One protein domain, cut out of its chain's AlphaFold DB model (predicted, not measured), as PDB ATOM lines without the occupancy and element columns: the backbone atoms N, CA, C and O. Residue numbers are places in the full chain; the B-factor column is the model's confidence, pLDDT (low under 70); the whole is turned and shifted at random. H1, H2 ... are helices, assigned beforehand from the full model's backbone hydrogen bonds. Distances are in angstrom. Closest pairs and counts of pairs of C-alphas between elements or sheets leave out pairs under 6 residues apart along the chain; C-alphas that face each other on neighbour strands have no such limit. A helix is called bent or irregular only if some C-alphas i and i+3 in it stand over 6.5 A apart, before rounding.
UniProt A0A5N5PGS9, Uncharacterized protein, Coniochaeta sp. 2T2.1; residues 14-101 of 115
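What this domain is: This is residues 14 to 101 of the 115 residues of an uncharacterized protein of Coniochaeta sp. 2T2.1 (UniProt A0A5N5PGS9). The model is a long, loose run of helices that goes out and folds back: H1 makes one end, H2 and H5 cross in the middle, and H3 and H4 make a small head at the other end, from which residues 59 to 64 stick out. H5 runs back nearly along the line of H1, but the opposite way, and the first and last printed residues come near each other on the H1 side. The printed part has 88 residues with five named helices, in the order H1, H2, H3, H4, H5, and no named strand; the class is all helix. The whole is loose, with a radius of gyration of the C-alphas of 16.6 A, and elongated, spanning 52 by 29 by 18 A.

Where its parts are: H1, residues 21 to 35, is the longest helix, 20.9 A from first to last C-alpha; it begins at C-alpha 21, at (265.480, 297.499, 308.719). H2, residues 38 to 49, measures 16.1 A. H3, residues 54 to 59, has its first C-alpha at (299.946, 309.316, 288.144) and measures 8.7 A. H4, residues 70 to 73, measures 6.1 A from C-alpha 70 to C-alpha 73, and is only just neither bent nor irregular. H5, residues 81 to 91, measures 15.3 A and ends at C-alpha 91, at (284.532, 292.047, 304.469).

How they stand to each other: H1 and H2 are close but not clearly touching; their closest C-alphas, those of Leu 35 and Glu 41, are 6.5 A apart, and their lines are about perpendicular at 79 degrees. H2 touches H5, where the closest C-alphas, of Ala 45 and Thr 85, are 5.5 A apart; their lines are only just about perpendicular, at 71 degrees. H1 and H5 are close but not clearly touching, with Leu 35 and Arg 89 closest at 7.3 A between C-alphas; they run opposite ways at a shallow tilt of 10 degrees. H3 touches H4, the closest C-alphas being those of Ala 54 and Thr 72, 5.0 A apart. Among the pairs that are apart are H2 and H3, H4 and H5, and H1 and H3. In H1, H2, H3 and H5 every O i to N i+4 pair is within hydrogen-bond range; H4 is too short for such a pair.

The domain as a whole: The two C-alphas farthest apart, those of Ala 20 and Gly 68, are 52.3 A apart, while those of Val 14 and Ser 101, the first and last printed, are 6.1 A apart. The printed part has no cut. The links from H1 to H2 and from H2 to H3 are tight, those from H3 to H4 and from H4 to H5 short, and no link is long. Residues 59 to 64, of which 59 belongs to H3, stand free. The mean pLDDT of the printed part is 93.4, and no printed residue is under 70.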
ATOM      1  N   VAL A  14     276.715 308.060 315.574       89.12
ATOM      2  CA  VAL A  14     275.686 307.048 315.324       89.12
ATOM      3  C   VAL A  14     276.173 306.084 314.247       89.12
ATOM      4  O   VAL A  14     276.833 306.500 313.294       89.12
ATOM      5  N   SER A  15     275.875 304.802 314.420       90.19
ATOM      6  CA  SER A  15     276.091 303.755 313.414       90.19
ATOM      7  C   SER A  15     274.807 303.564 312.596       90.19
ATOM      8  O   SER A  15     273.725 303.822 313.133       90.19
ATOM      9  N   PRO A  16     274.869 303.088 311.339       91.81
ATOM     10  CA  PRO A  16     273.687 302.695 310.566       91.81
ATOM     11  C   PRO A  16     272.738 301.701 311.247       91.81
ATOM     12  O   PRO A  16     271.601 301.578 310.809       91.81
ATOM     13  N   GLU A  17     273.158 301.028 312.320       90.56
ATOM     14  CA  GLU A  17     272.300 300.156 313.141       90.56
ATOM     15  C   GLU A  17     271.075 300.866 313.734       90.56
ATOM     16  O   GLU A  17     270.093 300.216 314.074       90.56
ATOM     17  N   VAL A  18     271.100 302.200 313.844       90.69
ATOM     18  CA  VAL A  18     269.941 302.978 314.317       90.69
ATOM     19  C   VAL A  18     268.815 303.077 313.281       90.69
ATOM     20  O   VAL A  18     267.730 303.560 313.602       90.69
ATOM     21  N   LEU A  19     269.072 302.690 312.028       91.62
ATOM     22  CA  LEU A  19     268.089 302.749 310.952       91.62
ATOM     23  C   LEU A  19     267.065 301.619 311.084       91.62
ATOM     24  O   LEU A  19     267.397 300.491 311.443       91.62
ATOM     25  N   ALA A  20     265.820 301.907 310.701       95.62
ATOM     26  CA  ALA A  20     264.833 300.858 310.472       95.62
ATOM     27  C   ALA A  20     265.346 299.868 309.411       95.62
ATOM     28  O   ALA A  20     266.047 300.263 308.475       95.62
ATOM     29  N   LEU A  21     264.958 298.597 309.539       95.00
ATOM     30  CA  LEU A  21     265.480 297.499 308.719       95.00
ATOM     31  C   LEU A  21     265.374 297.772 307.207       95.00
ATOM     32  O   LEU A  21     266.324 297.540 306.463       95.00
ATOM     33  N   GLU A  22     264.250 298.329 306.755       96.62
ATOM     34  CA  GLU A  22     264.024 298.705 305.353       96.62
ATOM     35  C   GLU A  22     265.025 299.757 304.845       96.62
ATOM     36  O   GLU A  22     265.609 299.602 303.771       96.62
ATOM     37  N   HIS A  23     265.300 300.789 305.646       94.75
ATOM     38  CA  HIS A  23     266.264 301.835 305.313       94.75
ATOM     39  C   HIS A  23     267.702 301.315 305.365       94.75
ATOM     40  O   HIS A  23     268.514 301.676 304.512       94.75
ATOM     41  N   TYR A  24     268.011 300.435 306.322       94.94
ATOM     42  CA  TYR A  24     269.311 299.775 306.404       94.94
ATOM     43  C   TYR A  24     269.595 298.946 305.145       94.94
ATOM     44  O   TYR A  24     270.663 299.080 304.553       94.94
ATOM     45  N   HIS A  25     268.632 298.142 304.682       95.50
ATOM     46  CA  HIS A  25     268.802 297.337 303.470       95.50
ATOM     47  C   HIS A  25     269.007 298.184 302.212       95.50
ATOM     48  O   HIS A  25     269.838 297.840 301.368       95.50
ATOM     49  N   ILE A  26     268.285 299.302 302.081       96.56
ATOM     50  CA  ILE A  26     268.481 300.235 300.964       96.56
ATOM     51  C   ILE A  26     269.889 300.836 301.010       96.56
ATOM     52  O   ILE A  26     270.556 300.903 299.975       96.56
ATOM     53  N   LEU A  27     270.360 301.239 302.194       94.44
ATOM     54  CA  LEU A  27     271.708 301.776 302.378       94.44
ATOM     55  C   LEU A  27     272.784 300.736 302.038       94.44
ATOM     56  O   LEU A  27     273.669 301.033 301.236       94.44
ATOM     57  N   ASP A  28     272.696 299.528 302.599       95.19
ATOM     58  CA  ASP A  28     273.644 298.436 302.346       95.19
ATOM     59  C   ASP A  28     273.735 298.119 300.849       95.19
ATOM     60  O   ASP A  28     274.823 298.138 300.270       95.19
ATOM     61  N   ARG A  29     272.586 297.946 300.183       96.06
ATOM     62  CA  ARG A  29     272.535 297.713 298.735       96.06
ATOM     63  C   ARG A  29     273.153 298.863 297.944       96.06
ATOM     64  O   ARG A  29     273.889 298.620 296.992       96.06
ATOM     65  N   SER A  30     272.859 300.106 298.319       96.44
ATOM     66  CA  SER A  30     273.386 301.282 297.620       96.44
ATOM     67  C   SER A  30     274.907 301.364 297.736       96.44
ATOM     68  O   SER A  30     275.579 301.588 296.731       96.44
ATOM     69  N   ILE A  31     275.457 301.115 298.928       95.12
ATOM     70  CA  ILE A  31     276.908 301.082 299.132       95.12
ATOM     71  C   ILE A  31     277.530 299.951 298.306       95.12
ATOM     72  O   ILE A  31     278.467 300.204 297.554       95.12
ATOM     73  N   ARG A  32     276.979 298.731 298.362       94.81
ATOM     74  CA  ARG A  32     277.480 297.591 297.573       94.81
ATOM     75  C   ARG A  32     277.498 297.878 296.071       94.81
ATOM     76  O   ARG A  32     278.491 297.569 295.423       94.81
ATOM     77  N   ASN A  33     276.454 298.512 295.536       96.31
ATOM     78  CA  ASN A  33     276.391 298.890 294.121       96.31
ATOM     79  C   ASN A  33     277.491 299.891 293.730       96.31
ATOM     80  O   ASN A  33     278.068 299.788 292.650       96.31
ATOM     81  N   VAL A  34     277.793 300.867 294.593       95.94
ATOM     82  CA  VAL A  34     278.896 301.810 294.351       95.94
ATOM     83  C   VAL A  34     280.234 301.073 294.401       95.94
ATOM     84  O   VAL A  34     281.051 301.219 293.491       95.94
ATOM     85  N   LEU A  35     280.444 300.238 295.422       94.94
ATOM     86  CA  LEU A  35     281.689 299.491 295.622       94.94
ATOM     87  C   LEU A  35     281.935 298.401 294.564       94.94
ATOM     88  O   LEU A  35     283.075 297.970 294.397       94.94
ATOM     89  N   SER A  36     280.901 297.960 293.839       94.06
ATOM     90  CA  SER A  36     281.041 297.024 292.716       94.06
ATOM     91  C   SER A  36     281.511 297.680 291.415       94.06
ATOM     92  O   SER A  36     281.739 296.975 290.437       94.06
ATOM     93  N   THR A  37     281.626 299.009 291.365       97.31
ATOM     94  CA  THR A  37     282.142 299.694 290.172       97.31
ATOM     95  C   THR A  37     283.661 299.567 290.073       97.31
ATOM     96  O   THR A  37     284.365 299.610 291.083       97.31
ATOM     97  N   GLU A  38     284.180 299.482 288.847       96.31
ATOM     98  CA  GLU A  38     285.629 299.467 288.589       96.31
ATOM     99  C   GLU A  38     286.313 300.732 289.124       96.31
ATOM    100  O   GLU A  38     287.389 300.659 289.709       96.31
ATOM    101  N   LEU A  39     285.652 301.890 289.000       95.94
ATOM    102  CA  LEU A  39     286.164 303.158 289.517       95.94
ATOM    103  C   LEU A  39     286.326 303.132 291.042       95.94
ATOM    104  O   LEU A  39     287.338 303.610 291.559       95.94
ATOM    105  N   ALA A  40     285.350 302.580 291.768       96.44
ATOM    106  CA  ALA A  40     285.447 302.441 293.215       96.44
ATOM    107  C   ALA A  40     286.529 301.431 293.611       96.44
ATOM    108  O   ALA A  40     287.306 301.725 294.516       96.44
ATOM    109  N   GLU A  41     286.627 300.281 292.928       96.94
ATOM    110  CA  GLU A  41     287.697 299.303 293.169       96.94
ATOM    111  C   GLU A  41     289.078 299.938 292.965       96.94
ATOM    112  O   GLU A  41     289.912 299.877 293.864       96.94
ATOM    113  N   LEU A  42     289.294 300.628 291.842       97.06
ATOM    114  CA  LEU A  42     290.560 301.289 291.535       97.06
ATOM    115  C   LEU A  42     290.890 302.413 292.525       97.06
ATOM    116  O   LEU A  42     292.045 302.592 292.905       97.06
ATOM    117  N   THR A  43     289.886 303.178 292.952       96.44
ATOM    118  CA  THR A  43     290.073 304.258 293.932       96.44
ATOM    119  C   THR A  43     290.432 303.692 295.304       96.44
ATOM    120  O   THR A  43     291.370 304.171 295.935       96.44
ATOM    121  N   MET A  44     289.733 302.650 295.764       96.69
ATOM    122  CA  MET A  44     290.081 301.960 297.009       96.69
ATOM    123  C   MET A  44     291.468 301.324 296.928       96.69
ATOM    124  O   MET A  44     292.223 301.418 297.889       96.69
ATOM    125  N   ALA A  45     291.826 300.748 295.781       97.94
ATOM    126  CA  ALA A  45     293.140 300.160 295.578       97.94
ATOM    127  C   ALA A  45     294.252 301.195 295.721       97.94
ATOM    128  O   ALA A  45     295.192 300.956 296.463       97.94
ATOM    129  N   GLN A  46     294.105 302.384 295.138       97.25
ATOM    130  CA  GLN A  46     295.054 303.484 295.343       97.25
ATOM    131  C   GLN A  46     295.155 303.934 296.813       97.25
ATOM    132  O   GLN A  46     296.229 304.309 297.275       97.25
ATOM    133  N   LEU A  47     294.052 303.884 297.575       96.12
ATOM    134  CA  LEU A  47     294.082 304.170 299.016       96.12
ATOM    135  C   LEU A  47     294.851 303.095 299.796       96.12
ATOM    136  O   LEU A  47     295.600 303.438 300.707       96.12
ATOM    137  N   VAL A  48     294.672 301.818 299.445       96.25
ATOM    138  CA  VAL A  48     295.396 300.687 300.049       96.25
ATOM    139  C   VAL A  48     296.879 300.712 299.671       96.25
ATOM    140  O   VAL A  48     297.722 300.462 300.528       96.25
ATOM    141  N   ASP A  49     297.201 301.072 298.428       96.38
ATOM    142  CA  ASP A  49     298.571 301.285 297.940       96.38
ATOM    143  C   ASP A  49     299.278 302.434 298.681       96.38
ATOM    144  O   ASP A  49     300.499 302.490 298.796       96.38
ATOM    145  N   GLY A  50     298.493 303.381 299.204       95.06
ATOM    146  CA  GLY A  50     298.983 304.575 299.889       95.06
ATOM    147  C   GLY A  50     299.421 305.695 298.944       95.06
ATOM    148  O   GLY A  50     299.821 306.762 299.416       95.06
ATOM    149  N   LEU A  51     299.317 305.493 297.627       93.69
ATOM    150  CA  LEU A  51     299.644 306.475 296.600       93.69
ATOM    151  C   LEU A  51     298.616 306.445 295.462       93.69
ATOM    152  O   LEU A  51     298.244 305.372 294.983       93.69
ATOM    153  N   PRO A  52     298.179 307.614 294.963       94.94
ATOM    154  CA  PRO A  52     297.381 307.657 293.750       94.94
ATOM    155  C   PRO A  52     298.216 307.266 292.526       94.94
ATOM    156  O   PRO A  52     299.427 307.478 292.480       94.94
ATOM    157  N   LEU A  53     297.571 306.740 291.492       95.75
ATOM    158  CA  LEU A  53     298.180 306.598 290.178       95.75
ATOM    159  C   LEU A  53     298.479 307.984 289.606       95.75
ATOM    160  O   LEU A  53     297.725 308.940 289.825       95.75
ATOM    161  N   ALA A  54     299.543 308.085 288.813       94.69
ATOM    162  CA  ALA A  54     299.946 309.316 288.144       94.69
ATOM    163  C   ALA A  54     298.768 309.946 287.384       94.69
ATOM    164  O   ALA A  54     298.512 311.142 287.518       94.69
ATOM    165  N   ALA A  55     297.989 309.128 286.666       93.94
ATOM    166  CA  ALA A  55     296.787 309.560 285.952       93.94
ATOM    167  C   ALA A  55     295.763 310.248 286.873       93.94
ATOM    168  O   ALA A  55     295.277 311.330 286.552       93.94
ATOM    169  N   SER A  56     295.485 309.673 288.048       93.56
ATOM    170  CA  SER A  56     294.575 310.265 289.036       93.56
ATOM    171  C   SER A  56     295.131 311.561 289.633       93.56
ATOM    172  O   SER A  56     294.378 312.498 289.896       93.56
ATOM    173  N   GLY A  57     296.449 311.656 289.815       92.12
ATOM    174  CA  GLY A  57     297.097 312.885 290.267       92.12
ATOM    175  C   GLY A  57     297.078 314.015 289.225       92.12
ATOM    176  O   GLY A  57     296.965 315.190 289.591       92.12
ATOM    177  N   TRP A  58     297.166 313.683 287.935       91.75
ATOM    178  CA  TRP A  58     297.061 314.654 286.841       91.75
ATOM    179  C   TRP A  58     295.633 315.162 286.633       91.75
ATOM    180  O   TRP A  58     295.453 316.344 286.349       91.75
ATOM    181  N   ASP A  59     294.632 314.302 286.823       91.44
ATOM    182  CA  ASP A  59     293.210 314.651 286.683       91.44
ATOM    183  C   ASP A  59     292.663 315.462 287.880       91.44
ATOM    184  O   ASP A  59     291.579 316.049 287.836       91.44
ATOM    185  N   ALA A  60     293.425 315.549 288.975       88.38
ATOM    186  CA  ALA A  60     293.016 316.283 290.162       88.38
ATOM    187  C   ALA A  60     292.849 317.792 289.887       88.38
ATOM    188  O   ALA A  60     293.749 318.484 289.399       88.38
ATOM    189  N   ARG A  61     291.701 318.353 290.293       88.00
ATOM    190  CA  ARG A  61     291.449 319.801 290.224       88.00
ATOM    191  C   ARG A  61     292.521 320.567 291.005       88.00
ATOM    192  O   ARG A  61     292.664 320.378 292.208       88.00
ATOM    193  N   GLY A  62     293.194 321.501 290.334       85.31
ATOM    194  CA  GLY A  62     294.246 322.313 290.954       85.31
ATOM    195  C   GLY A  62     295.531 321.531 291.223       85.31
ATOM    196  O   GLY A  62     296.238 321.857 292.174       85.31
ATOM    197  N   THR A  63     295.807 320.495 290.419       83.75
ATOM    198  CA  THR A  63     296.993 319.645 290.558       83.75
ATOM    199  C   THR A  63     298.273 320.463 290.752       83.75
ATOM    200  O   THR A  63     298.560 321.422 290.033       83.75
ATOM    201  N   LEU A  64     299.041 320.072 291.770       83.56
ATOM    202  CA  LEU A  64     300.357 320.630 292.077       83.56
ATOM    203  C   LEU A  64     301.483 319.761 291.511       83.56
ATOM    204  O   LEU A  64     302.657 320.026 291.785       83.56
ATOM    205  N   LEU A  65     301.140 318.724 290.737       88.56
ATOM    206  CA  LEU A  65     302.134 317.888 290.091       88.56
ATOM    207  C   LEU A  65     302.934 318.707 289.089       88.56
ATOM    208  O   LEU A  65     302.409 319.426 288.240       88.56
ATOM    209  N   ARG A  66     304.250 318.591 289.219       88.69
ATOM    210  CA  ARG A  66     305.227 319.186 288.317       88.69
ATOM    211  C   ARG A  66     306.029 318.068 287.682       88.69
ATOM    212  O   ARG A  66     306.118 316.965 288.218       88.69
ATOM    213  N   ARG A  67     306.645 318.372 286.543       83.81
ATOM    214  CA  ARG A  67     307.563 317.448 285.876       83.81
ATOM    215  C   ARG A  67     308.649 316.986 286.859       83.81
ATOM    216  O   ARG A  67     309.276 317.826 287.500       83.81
ATOM    217  N   GLY A  68     308.851 315.671 286.964       86.88
ATOM    218  CA  GLY A  68     309.827 315.056 287.871       86.88
ATOM    219  C   GLY A  68     309.346 314.870 289.316       86.88
ATOM    220  O   GLY A  68     310.149 314.511 290.173       86.88
ATOM    221  N   HIS A  69     308.069 315.123 289.616       89.75
ATOM    222  CA  HIS A  69     307.499 314.752 290.910       89.75
ATOM    223  C   HIS A  69     307.472 313.215 291.041       89.75
ATOM    224  O   HIS A  69     307.011 312.573 290.110       89.75
ATOM    225  N   PRO A  70     307.864 312.597 292.172       90.12
ATOM    226  CA  PRO A  70     307.970 311.133 292.282       90.12
ATOM    227  C   PRO A  70     306.700 310.358 291.898       90.12
ATOM    228  O   PRO A  70     306.769 309.268 291.348       90.12
ATOM    229  N   LEU A  71     305.530 310.956 292.140       91.31
ATOM    230  CA  LEU A  71     304.237 310.395 291.739       91.31
ATOM    231  C   LEU A  71     304.065 310.237 290.216       91.31
ATOM    232  O   LEU A  71     303.230 309.448 289.796       91.31
ATOM    233  N   THR A  72     304.805 310.976 289.379       91.94
ATOM    234  CA  THR A  72     304.649 310.886 287.917       91.94
ATOM    235  C   THR A  72     305.037 309.523 287.368       91.94
ATOM    236  O   THR A  72     304.526 309.152 286.323       91.94
ATOM    237  N   GLU A  73     305.878 308.783 288.091       93.06
ATOM    238  CA  GLU A  73     306.316 307.432 287.728       93.06
ATOM    239  C   GLU A  73     305.404 306.336 288.317       93.06
ATOM    240  O   GLU A  73     305.591 305.151 288.045       93.06
ATOM    241  N   HIS A  74     304.414 306.700 289.143       95.19
ATOM    242  CA  HIS A  74     303.495 305.744 289.764       95.19
ATOM    243  C   HIS A  74     302.341 305.406 288.811       95.19
ATOM    244  O   HIS A  74     301.205 305.842 288.981       95.19
ATOM    245  N   GLU A  75     302.649 304.678 287.740       95.69
ATOM    246  CA  GLU A  75     301.688 304.377 286.668       95.69
ATOM    247  C   GLU A  75     300.812 303.152 286.950       95.69
ATOM    248  O   GLU A  75     299.737 303.005 286.366       95.69
ATOM    249  N   THR A  76     301.251 302.274 287.851       96.94
ATOM    250  CA  THR A  76     300.574 301.012 288.171       96.94
ATOM    251  C   THR A  76     300.542 300.789 289.672       96.94
ATOM    252  O   THR A  76     301.405 301.292 290.385       96.94
ATOM    253  N   LEU A  77     299.538 300.041 290.134       97.44
ATOM    254  CA  LEU A  77     299.414 299.678 291.541       97.44
ATOM    255  C   LEU A  77     300.533 298.719 291.962       97.44
ATOM    256  O   LEU A  77     300.963 297.879 291.165       97.44
ATOM    257  N   CYS A  78     300.938 298.768 293.230       96.31
ATOM    258  CA  CYS A  78     301.858 297.775 293.773       96.31
ATOM    259  C   CYS A  78     301.252 296.356 293.754       96.31
ATOM    260  O   CYS A  78     300.041 296.143 293.877       96.31
ATOM    261  N   ASN A  79     302.122 295.350 293.626       97.44
ATOM    262  CA  ASN A  79     301.711 293.945 293.573       97.44
ATOM    263  C   ASN A  79     300.896 293.543 294.816       97.44
ATOM    264  O   ASN A  79     301.306 293.800 295.947       97.44
ATOM    265  N   GLY A  80     299.767 292.860 294.613       96.88
ATOM    266  CA  GLY A  80     298.918 292.353 295.697       96.88
ATOM    267  C   GLY A  80     297.905 293.359 296.260       96.88
ATOM    268  O   GLY A  80     297.081 292.984 297.096       96.88
ATOM    269  N   VAL A  81     297.949 294.631 295.848       97.88
ATOM    270  CA  VAL A  81     297.039 295.673 296.355       97.88
ATOM    271  C   VAL A  81     295.596 295.426 295.916       97.88
ATOM    272  O   VAL A  81     294.669 295.623 296.706       97.88
ATOM    273  N   LEU A  82     295.377 294.958 294.684       97.19
ATOM    274  CA  LEU A  82     294.030 294.661 294.180       97.19
ATOM    275  C   LEU A  82     293.376 293.516 294.954       97.19
ATOM    276  O   LEU A  82     292.203 293.598 295.311       97.19
ATOM    277  N   GLU A  83     294.133 292.469 295.259       97.81
ATOM    278  CA  GLU A  83     293.679 291.323 296.042       97.81
ATOM    279  C   GLU A  83     293.310 291.751 297.465       97.81
ATOM    280  O   GLU A  83     292.222 291.425 297.943       97.81
ATOM    281  N   GLN A  84     294.163 292.551 298.114       97.31
ATOM    282  CA  GLN A  84     293.879 293.120 299.437       97.31
ATOM    283  C   GLN A  84     292.628 294.005 299.421       97.31
ATOM    284  O   GLN A  84     291.789 293.924 300.317       97.31
ATOM    285  N   THR A  85     292.468 294.814 298.375       96.88
ATOM    286  CA  THR A  85     291.312 295.700 298.199       96.88
ATOM    287  C   THR A  85     290.017 294.912 298.040       96.88
ATOM    288  O   THR A  85     289.007 295.245 298.662       96.88
ATOM    289  N   ARG A  86     290.036 293.840 297.243       96.94
ATOM    290  CA  ARG A  86     288.879 292.954 297.055       96.94
ATOM    291  C   ARG A  86     288.510 292.242 298.348       96.94
ATOM    292  O   ARG A  86     287.340 292.270 298.720       96.94
ATOM    293  N   ALA A  87     289.497 291.714 299.073       96.44
ATOM    294  CA  ALA A  87     289.280 291.094 300.377       96.44
ATOM    295  C   ALA A  87     288.671 292.085 301.386       96.44
ATOM    296  O   ALA A  87     287.701 291.761 302.074       96.44
ATOM    297  N   PHE A  88     289.174 293.325 301.431       93.81
ATOM    298  CA  PHE A  88     288.591 294.378 302.261       93.81
ATOM    299  C   PHE A  88     287.137 294.671 301.866       93.81
ATOM    300  O   PHE A  88     286.261 294.661 302.731       93.81
ATOM    301  N   ARG A  89     286.861 294.868 300.568       94.31
ATOM    302  CA  ARG A  89     285.507 295.124 300.048       94.31
ATOM    303  C   ARG A  89     284.532 294.010 300.423       94.31
ATOM    304  O   ARG A  89     283.400 294.300 300.792       94.31
ATOM    305  N   GLU A  90     284.950 292.754 300.322       94.19
ATOM    306  CA  GLU A  90     284.119 291.594 300.665       94.19
ATOM    307  C   GLU A  90     283.802 291.520 302.162       94.19
ATOM    308  O   GLU A  90     282.705 291.109 302.534       94.19
ATOM    309  N   SER A  91     284.726 291.971 303.014       93.56
ATOM    310  CA  SER A  91     284.532 292.047 304.469       93.56
ATOM    311  C   SER A  91     283.773 293.294 304.946       93.56
ATOM    312  O   SER A  91     283.442 293.402 306.128       93.56
ATOM    313  N   PHE A  92     283.522 294.258 304.056       92.75
ATOM    314  CA  PHE A  92     282.951 295.546 304.430       92.75
ATOM    315  C   PHE A  92     281.473 295.424 304.823       92.75
ATOM    316  O   PHE A  92     280.641 294.913 304.072       92.75
ATOM    317  N   HIS A  93     281.134 296.011 305.972       92.12
ATOM    318  CA  HIS A  93     279.762 296.159 306.443       92.12
ATOM    319  C   HIS A  93     279.448 297.624 306.773       92.12
ATOM    320  O   HIS A  93     280.256 298.285 307.429       92.12
ATOM    321  N   PRO A  94     278.254 298.148 306.415       92.50
ATOM    322  CA  PRO A  94     277.887 299.535 306.715       92.50
ATOM    323  C   PRO A  94     277.962 299.899 308.204       92.50
ATOM    324  O   PRO A  94     278.203 301.054 308.539       92.50
ATOM    325  N   THR A  95     277.801 298.928 309.105       92.25
ATOM    326  CA  THR A  95     277.881 299.123 310.565       92.25
ATOM    327  C   THR A  95     279.284 299.478 311.062       92.25
ATOM    328  O   THR A  95     279.430 299.953 312.185       92.25
ATOM    329  N   MET A  96     280.312 299.322 310.220       93.00
ATOM    330  CA  MET A  96     281.668 299.810 310.486       93.00
ATOM    331  C   MET A  96     281.771 301.343 310.393       93.00
ATOM    332  O   MET A  96     282.766 301.924 310.829       93.00
ATOM    333  N   LEU A  97     280.768 302.011 309.807       91.00
ATOM    334  CA  LEU A  97     280.743 303.460 309.631       91.00
ATOM    335  C   LEU A  97     280.118 304.168 310.837       91.00
ATOM    336  O   LEU A  97     279.117 303.727 311.398       91.00
ATOM    337  N   PHE A  98     280.659 305.342 311.166       90.38
ATOM    338  CA  PHE A  98     280.102 306.231 312.180       90.38
ATOM    339  C   PHE A  98     279.836 307.609 311.592       90.38
ATOM    340  O   PHE A  98     280.728 308.252 311.040       90.38
ATOM    341  N   PHE A  99     278.620 308.094 311.788       85.62
ATOM    342  CA  PHE A  99     278.180 309.407 311.352       85.62
ATOM    343  C   PHE A  99     278.017 310.307 312.565       85.62
ATOM    344  O   PHE A  99     277.541 309.878 313.614       85.62
ATOM    345  N   TYR A 100     278.389 311.577 312.445       85.44
ATOM    346  CA  TYR A 100     277.956 312.547 313.441       85.44
ATOM    347  C   TYR A 100     276.460 312.786 313.259       85.44
ATOM    348  O   TYR A 100     276.007 313.050 312.149       85.44
ATOM    349  N   SER A 101     275.701 312.743 314.350       78.31
ATOM    350  CA  SER A 101     274.242 312.908 314.375       78.31
ATOM    351  C   SER A 101     273.745 314.308 313.978       78.31
ATOM    352  O   SER A 101     272.598 314.652 314.238       78.31
TER     353      SER A 101